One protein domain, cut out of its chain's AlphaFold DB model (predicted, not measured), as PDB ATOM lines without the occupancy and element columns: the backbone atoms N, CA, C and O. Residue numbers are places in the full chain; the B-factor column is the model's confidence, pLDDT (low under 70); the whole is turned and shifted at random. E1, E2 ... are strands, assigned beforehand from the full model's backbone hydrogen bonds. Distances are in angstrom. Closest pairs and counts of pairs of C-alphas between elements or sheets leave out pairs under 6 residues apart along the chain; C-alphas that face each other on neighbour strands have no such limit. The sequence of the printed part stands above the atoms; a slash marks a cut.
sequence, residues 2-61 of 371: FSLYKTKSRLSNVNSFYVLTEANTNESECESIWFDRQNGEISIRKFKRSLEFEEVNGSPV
ATOM      1  N   PHE A   2      10.479  56.331 -19.788       91.44
ATOM      2  CA  PHE A   2      11.180  55.059 -19.704       91.44
ATOM      3  C   PHE A   2      10.613  54.209 -18.567       91.44
ATOM      4  O   PHE A   2      10.237  54.732 -17.517       91.44
ATOM      5  N   SER A   3      10.576  52.898 -18.767       91.81
ATOM      6  CA  SER A   3      10.291  51.916 -17.724       91.81
ATOM      7  C   SER A   3      11.597  51.420 -17.116       91.81
ATOM      8  O   SER A   3      12.577  51.187 -17.831       91.81
ATOM      9  N   LEU A   4      11.600  51.244 -15.796       91.69
ATOM     10  CA  LEU A   4      12.773  50.818 -15.042       91.69
ATOM     11  C   LEU A   4      12.512  49.465 -14.380       91.69
ATOM     12  O   LEU A   4      11.573  49.312 -13.602       91.69
ATOM     13  N   TYR A   5      13.360  48.486 -14.675       90.56
ATOM     14  CA  TYR A   5      13.263  47.120 -14.165       90.56
ATOM     15  C   TYR A   5      14.483  46.747 -13.327       90.56
ATOM     16  O   TYR A   5      15.564  47.307 -13.508       90.56
ATOM     17  N   LYS A   6      14.327  45.767 -12.438       88.62
ATOM     18  CA  LYS A   6      15.412  45.138 -11.678       88.62
ATOM     19  C   LYS A   6      15.304  43.618 -11.708       88.62
ATOM     20  O   LYS A   6      14.205  43.068 -11.786       88.62
ATOM     21  N   THR A   7      16.437  42.926 -11.639       86.38
ATOM     22  CA  THR A   7      16.463  41.462 -11.501       86.38
ATOM     23  C   THR A   7      15.948  41.037 -10.122       86.38
ATOM     24  O   THR A   7      16.345  41.607  -9.103       86.38
ATOM     25  N   LYS A   8      15.095  40.005 -10.072       80.69
ATOM     26  CA  LYS A   8      14.535  39.466  -8.821       80.69
ATOM     27  C   LYS A   8      15.610  38.845  -7.923       80.69
ATOM     28  O   LYS A   8      16.463  38.081  -8.376       80.69
ATOM     29  N   SER A   9      15.501  39.077  -6.613       63.41
ATOM     30  CA  SER A   9      16.497  38.669  -5.605       63.41
ATOM     31  C   SER A   9      16.747  37.156  -5.493       63.41
ATOM     32  O   SER A   9      17.787  36.746  -4.986       63.41
ATOM     33  N   ARG A  10      15.843  36.297  -5.981       54.97
ATOM     34  CA  ARG A  10      16.002  34.828  -5.917       54.97
ATOM     35  C   ARG A  10      17.034  34.263  -6.906       54.97
ATOM     36  O   ARG A  10      17.413  33.107  -6.763       54.97
ATOM     37  N   LEU A  11      17.506  35.063  -7.865       53.09
ATOM     38  CA  LEU A  11      18.505  34.685  -8.881       53.09
ATOM     39  C   LEU A  11      19.889  35.332  -8.615       53.09
ATOM     40  O   LEU A  11      20.771  35.320  -9.471       53.09
ATOM     41  N   SER A  12      20.080  35.924  -7.427       51.78
ATOM     42  CA  SER A  12      20.990  37.054  -7.155       51.78
ATOM     43  C   SER A  12      22.498  36.797  -7.076       51.78
ATOM     44  O   SER A  12      23.237  37.753  -6.853       51.78
ATOM     45  N   ASN A  13      23.004  35.586  -7.303       53.31
ATOM     46  CA  ASN A  13      24.433  35.346  -7.059       53.31
ATOM     47  C   ASN A  13      25.356  35.587  -8.263       53.31
ATOM     48  O   ASN A  13      26.565  35.622  -8.061       53.31
ATOM     49  N   VAL A  14      24.840  35.774  -9.490       54.84
ATOM     50  CA  VAL A  14      25.721  35.885 -10.678       54.84
ATOM     51  C   VAL A  14      25.367  37.027 -11.643       54.84
ATOM     52  O   VAL A  14      26.265  37.517 -12.307       54.84
ATOM     53  N   ASN A  15      24.118  37.507 -11.706       66.06
ATOM     54  CA  ASN A  15      23.691  38.496 -12.713       66.06
ATOM     55  C   ASN A  15      22.599  39.432 -12.162       66.06
ATOM     56  O   ASN A  15      21.411  39.157 -12.310       66.06
ATOM     57  N   SER A  16      22.986  40.523 -11.497       83.00
ATOM     58  CA  SER A  16      22.046  41.478 -10.894       83.00
ATOM     59  C   SER A  16      22.077  42.798 -11.656       83.00
ATOM     60  O   SER A  16      23.100  43.476 -11.660       83.00
ATOM     61  N   PHE A  17      20.964  43.177 -12.291       87.75
ATOM     62  CA  PHE A  17      20.900  44.359 -13.154       87.75
ATOM     63  C   PHE A  17      19.725  45.279 -12.817       87.75
ATOM     64  O   PHE A  17      18.662  44.817 -12.392       87.75
ATOM     65  N   TYR A  18      19.912  46.575 -13.069       90.38
ATOM     66  CA  TYR A  18      18.821  47.491 -13.401       90.38
ATOM     67  C   TYR A  18      18.749  47.658 -14.918       90.38
ATOM     68  O   TYR A  18      19.785  47.712 -15.579       90.38
ATOM     69  N   VAL A  19      17.543  47.758 -15.473       91.31
ATOM     70  CA  VAL A  19      17.328  47.921 -16.917       91.31
ATOM     71  C   VAL A  19      16.393  49.092 -17.180       91.31
ATOM     72  O   VAL A  19      15.262  49.094 -16.699       91.31
ATOM     73  N   LEU A  20      16.862  50.071 -17.953       93.31
ATOM     74  CA  LEU A  20      16.079  51.211 -18.424       93.31
ATOM     75  C   LEU A  20      15.732  51.012 -19.903       93.31
ATOM     76  O   LEU A  20      16.626  50.943 -20.745       93.31
ATOM     77  N   THR A  21      14.440  50.959 -20.211       91.69
ATOM     78  CA  THR A  21      13.910  50.787 -21.574       91.69
ATOM     79  C   THR A  21      12.857  51.844 -21.863       91.69
ATOM     80  O   THR A  21      12.225  52.352 -20.938       91.69
ATOM     81  N   GLU A  22      12.634  52.183 -23.129       87.62
ATOM     82  CA  GLU A  22      11.511  53.044 -23.512       87.62
ATOM     83  C   GLU A  22      10.177  52.431 -23.069       87.62
ATOM     84  O   GLU A  22       9.976  51.215 -23.124       87.62
ATOM     85  N   ALA A  23       9.276  53.278 -22.571       72.56
ATOM     86  CA  ALA A  23       7.939  52.855 -22.191       72.56
ATOM     87  C   ALA A  23       7.071  52.697 -23.454       72.56
ATOM     88  O   ALA A  23       6.997  53.622 -24.259       72.56
ATOM     89  N   ASN A  24       6.357  51.572 -23.575       63.00
ATOM     90  CA  ASN A  24       5.342  51.291 -24.611       63.00
ATOM     91  C   ASN A  24       5.834  50.984 -26.034       63.00
ATOM     92  O   ASN A  24       5.136  51.258 -27.011       63.00
ATOM     93  N   THR A  25       6.981  50.344 -26.184       58.44
ATOM     94  CA  THR A  25       7.350  49.715 -27.453       58.44
ATOM     95  C   THR A  25       6.598  48.385 -27.614       58.44
ATOM     96  O   THR A  25       6.767  47.453 -26.831       58.44
ATOM     97  N   ASN A  26       5.767  48.269 -28.658       56.66
ATOM     98  CA  ASN A  26       5.128  47.004 -29.081       56.66
ATOM     99  C   ASN A  26       6.140  45.995 -29.674       56.66
ATOM    100  O   ASN A  26       5.757  44.977 -30.253       56.66
ATOM    101  N   GLU A  27       7.433  46.298 -29.582       61.44
ATOM    102  CA  GLU A  27       8.519  45.498 -30.122       61.44
ATOM    103  C   GLU A  27       8.840  44.318 -29.199       61.44
ATOM    104  O   GLU A  27       8.796  44.412 -27.971       61.44
ATOM    105  N   SER A  28       9.190  43.181 -29.800       65.12
ATOM    106  CA  SER A  28       9.552  41.964 -29.069       65.12
ATOM    107  C   SER A  28      10.872  42.094 -28.298       65.12
ATOM    108  O   SER A  28      11.073  41.368 -27.322       65.12
ATOM    109  N   GLU A  29      11.747  43.008 -28.726       78.75
ATOM    110  CA  GLU A  29      13.034  43.337 -28.120       78.75
ATOM    111  C   GLU A  29      13.344  44.816 -28.313       78.75
ATOM    112  O   GLU A  29      13.358  45.300 -29.440       78.75
ATOM    113  N   CYS A  30      13.653  45.509 -27.220       84.81
ATOM    114  CA  CYS A  30      13.941  46.940 -27.233       84.81
ATOM    115  C   CYS A  30      15.369  47.173 -26.770       84.81
ATOM    116  O   CYS A  30      15.804  46.638 -25.751       84.81
ATOM    117  N   GLU A  31      16.124  47.982 -27.494       90.38
ATOM    118  CA  GLU A  31      17.417  48.455 -27.003       90.38
ATOM    119  C   GLU A  31      17.237  49.211 -25.683       90.38
ATOM    120  O   GLU A  31      16.392  50.097 -25.575       90.38
ATOM    121  N   SER A  32      18.042  48.853 -24.688       92.94
ATOM    122  CA  SER A  32      17.916  49.302 -23.302       92.94
ATOM    123  C   SER A  32      19.283  49.536 -22.675       92.94
ATOM    124  O   SER A  32      20.277  48.931 -23.088       92.94
ATOM    125  N   ILE A  33      19.326  50.366 -21.634       94.31
ATOM    126  CA  ILE A  33      20.517  50.517 -20.797       94.31
ATOM    127  C   ILE A  33      20.463  49.497 -19.667       94.31
ATOM    128  O   ILE A  33      19.485  49.431 -18.926       94.31
ATOM    129  N   TRP A  34      21.543  48.743 -19.518       93.25
ATOM    130  CA  TRP A  34      21.761  47.787 -18.444       93.25
ATOM    131  C   TRP A  34      22.807  48.342 -17.488       93.25
ATOM    132  O   TRP A  34      23.921  48.658 -17.908       93.25
ATOM    133  N   PHE A  35      22.446  48.426 -16.212       91.88
ATOM    134  CA  PHE A  35      23.330  48.822 -15.124       91.88
ATOM    135  C   PHE A  35      23.615  47.600 -14.260       91.88
ATOM    136  O   PHE A  35      22.699  47.046 -13.647       91.88
ATOM    137  N   ASP A  36      24.871  47.177 -14.208       88.25
ATOM    138  CA  ASP A  36      25.298  46.065 -13.364       88.25
ATOM    139  C   ASP A  36      25.340  46.503 -11.895       88.25
ATOM    140  O   ASP A  36      26.047  47.439 -11.523       88.25
ATOM    141  N   ARG A  37      24.562  45.827 -11.043       83.75
ATOM    142  CA  ARG A  37      24.386  46.177  -9.628       83.75
ATOM    143  C   ARG A  37      25.596  45.855  -8.748       83.75
ATOM    144  O   ARG A  37      25.595  46.283  -7.595       83.75
ATOM    145  N   GLN A  38      26.565  45.083  -9.242       77.38
ATOM    146  CA  GLN A  38      27.752  44.651  -8.502       77.38
ATOM    147  C   GLN A  38      28.954  45.546  -8.796       77.38
ATOM    148  O   GLN A  38      29.585  46.044  -7.865       77.38
ATOM    149  N   ASN A  39      29.272  45.757 -10.075       78.31
ATOM    150  CA  ASN A  39      30.468  46.505 -10.479       78.31
ATOM    151  C   ASN A  39      30.167  47.948 -10.931       78.31
ATOM    152  O   ASN A  39      31.081  48.769 -11.009       78.31
ATOM    153  N   GLY A  40      28.899  48.294 -11.177       80.06
ATOM    154  CA  GLY A  40      28.502  49.637 -11.595       80.06
ATOM    155  C   GLY A  40      28.773  49.967 -13.063       80.06
ATOM    156  O   GLY A  40      28.747  51.151 -13.425       80.06
ATOM    157  N   GLU A  41      29.049  48.956 -13.888       87.69
ATOM    158  CA  GLU A  41      29.222  49.102 -15.330       87.69
ATOM    159  C   GLU A  41      27.886  49.335 -16.040       87.69
ATOM    160  O   GLU A  41      26.824  48.859 -15.628       87.69
ATOM    161  N   ILE A  42      27.961  50.086 -17.140       92.25
ATOM    162  CA  ILE A  42      26.823  50.420 -17.989       92.25
ATOM    163  C   ILE A  42      27.052  49.796 -19.361       92.25
ATOM    164  O   ILE A  42      28.141  49.890 -19.922       92.25
ATOM    165  N   SER A  43      26.018  49.174 -19.924       93.25
ATOM    166  CA  SER A  43      26.057  48.675 -21.299       93.25
ATOM    167  C   SER A  43      24.711  48.838 -21.995       93.25
ATOM    168  O   SER A  43      23.667  48.840 -21.348       93.25
ATOM    169  N   ILE A  44      24.731  48.969 -23.322       93.38
ATOM    170  CA  ILE A  44      23.518  49.018 -24.143       93.38
ATOM    171  C   ILE A  44      23.304  47.633 -24.744       93.38
ATOM    172  O   ILE A  44      24.182  47.097 -25.422       93.38
ATOM    173  N   ARG A  45      22.152  47.027 -24.453       92.00
ATOM    174  CA  ARG A  45      21.780  45.690 -24.935       92.00
ATOM    175  C   ARG A  45      20.288  45.647 -25.218       92.00
ATOM    176  O   ARG A  45      19.517  46.426 -24.660       92.00
ATOM    177  N   LYS A  46      19.864  44.698 -26.044       90.50
ATOM    178  CA  LYS A  46      18.440  44.425 -26.225       90.50
ATOM    179  C   LYS A  46      17.847  43.838 -24.947       90.50
ATOM    180  O   LYS A  46      18.480  43.034 -24.266       90.50
ATOM    181  N   PHE A  47      16.633  44.251 -24.629       88.50
ATOM    182  CA  PHE A  47      15.860  43.779 -23.497       88.50
ATOM    183  C   PHE A  47      14.538  43.208 -23.985       88.50
ATOM    184  O   PHE A  47      13.842  43.808 -24.807       88.50
ATOM    185  N   LYS A  48      14.185  42.056 -23.422       86.38
ATOM    186  CA  LYS A  48      12.882  41.427 -23.571       86.38
ATOM    187  C   LYS A  48      12.335  41.148 -22.186       86.38
ATOM    188  O   LYS A  48      12.999  40.498 -21.378       86.38
ATOM    189  N   ARG A  49      11.117  41.619 -21.916       82.31
ATOM    190  CA  ARG A  49      10.480  41.415 -20.614       82.31
ATOM    191  C   ARG A  49      10.314  39.914 -20.353       82.31
ATOM    192  O   ARG A  49       9.689  39.205 -21.140       82.31
ATOM    193  N   SER A  50      10.874  39.444 -19.242       82.38
ATOM    194  CA  SER A  50      10.794  38.054 -18.780       82.38
ATOM    195  C   SER A  50      10.337  38.002 -17.317       82.38
ATOM    196  O   SER A  50      10.241  39.028 -16.641       82.38
ATOM    197  N   LEU A  51      10.056  36.799 -16.807       82.12
ATOM    198  CA  LEU A  51       9.652  36.578 -15.412       82.12
ATOM    199  C   LEU A  51      10.773  36.871 -14.397       82.12
ATOM    200  O   LEU A  51      10.493  36.941 -13.199       82.12
ATOM    201  N   GLU A  52      12.014  37.037 -14.856       83.25
ATOM    202  CA  GLU A  52      13.206  37.289 -14.030       83.25
ATOM    203  C   GLU A  52      13.322  38.751 -13.588       83.25
ATOM    204  O   GLU A  52      14.027  39.053 -12.621       83.25
ATOM    205  N   PHE A  53      12.600  39.644 -14.266       86.12
ATOM    206  CA  PHE A  53      12.578  41.068 -13.979       86.12
ATOM    207  C   PHE A  53      11.298  41.458 -13.247       86.12
ATOM    208  O   PHE A  53      10.205  40.950 -13.514       86.12
ATOM    209  N   GLU A  54      11.438  42.386 -12.316       87.00
ATOM    210  CA  GLU A  54      10.335  43.109 -11.702       87.00
ATOM    211  C   GLU A  54      10.510  44.605 -11.938       87.00
ATOM    212  O   GLU A  54      11.616  45.082 -12.190       87.00
ATOM    213  N   GLU A  55       9.407  45.339 -11.937       87.75
ATOM    214  CA  GLU A  55       9.437  46.783 -12.124       87.75
ATOM    215  C   GLU A  55       9.912  47.462 -10.834       87.75
ATOM    216  O   GLU A  55       9.561  47.036  -9.733       87.75
ATOM    217  N   VAL A  56      10.765  48.476 -10.970       86.88
ATOM    218  CA  VAL A  56      11.297  49.231  -9.831       86.88
ATOM    219  C   VAL A  56      10.206  50.140  -9.270       86.88
ATOM    220  O   VAL A  56       9.480  50.782 -10.036       86.88
ATOM    221  N   ASN A  57      10.113  50.251  -7.943       80.94
ATOM    222  CA  ASN A  57       9.178  51.196  -7.333       80.94
ATOM    223  C   ASN A  57       9.563  52.633  -7.729       80.94
ATOM    224  O   ASN A  57      10.712  53.052  -7.578       80.94
ATOM    225  N   GLY A  58       8.609  53.389  -8.275       78.12
ATOM    226  CA  GLY A  58       8.862  54.722  -8.834       78.12
ATOM    227  C   GLY A  58       9.130  54.754 -10.345       78.12
ATOM    228  O   GLY A  58       9.387  55.834 -10.872       78.12
ATOM    229  N   SER A  59       9.044  53.614 -11.037       85.88
ATOM    230  CA  SER A  59       8.807  53.548 -12.486       85.88
ATOM    231  C   SER A  59       7.346  53.933 -12.808       85.88
ATOM    232  O   SER A  59       6.464  53.644 -11.993       85.88
ATOM    233  N   PRO A  60       7.049  54.552 -13.969       91.38
ATOM    234  CA  PRO A  60       7.978  54.997 -15.011       91.38
ATOM    235  C   PRO A  60       8.739  56.278 -14.637       91.38
ATOM    236  O   PRO A  60       8.286  57.076 -13.823       91.38
ATOM    237  N   VAL A  61       9.884  56.492 -15.286       93.94
ATOM    238  CA  VAL A  61      10.745  57.676 -15.116       93.94
ATOM    239  C   VAL A  61      10.835  58.487 -16.413       93.94
ATOM    240  O   VAL A  61      10.665  57.965 -17.517       93.94
TER     241      VAL A  61
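What this domain is: This is residues 2 to 61 of the 371 residues of the protein "Hypothetical protein" of Brachionus calyciflorus (UniProt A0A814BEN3). A single strongly twisted, curled sheet of five antiparallel strands, order E4 E3 E2 E1 E5, makes this small domain; the loops E1-E2 and E2-E3 extend its length at opposite ends, and residues 48 to 52 cross from edge E4 to edge E5. The 60 printed residues, all strand in class with 28 in named strands, under half, run E1 to E5 with no named helix. It is compact, radius of gyration of the C-alphas 11.0 A, and spans 32 by 21 by 20 A.

Where its parts are: Find E1, residues 2 to 7, from C-alpha 2 at (11.180, 55.059, -19.704). E2 is 17 to 22, E3 30 to 36 at 17.9 A, E4 42 to 47, and E5 53 to 55, ending at (9.437, 46.783, -12.124).

How they stand to each other: E1 to E4 form a meander, each strand the antiparallel neighbour of the one before. Look for N 5 and O 19 at 2.8 A between E1 and E2, N 20 and O 33 at 2.9 A between E2 and E3, N 32 and O 45 at 2.8 A between E3 and E4, and N 6 and O 54 at 2.8 A between E1 and E5. Edge strands E4 and E5 are apart.

The domain as a whole: C-alphas 13 and 26 are farthest apart, 31.5 A. The printed part has no cut and no long link; pLDDT is under 70 at residues 9 to 15 and 24 to 28.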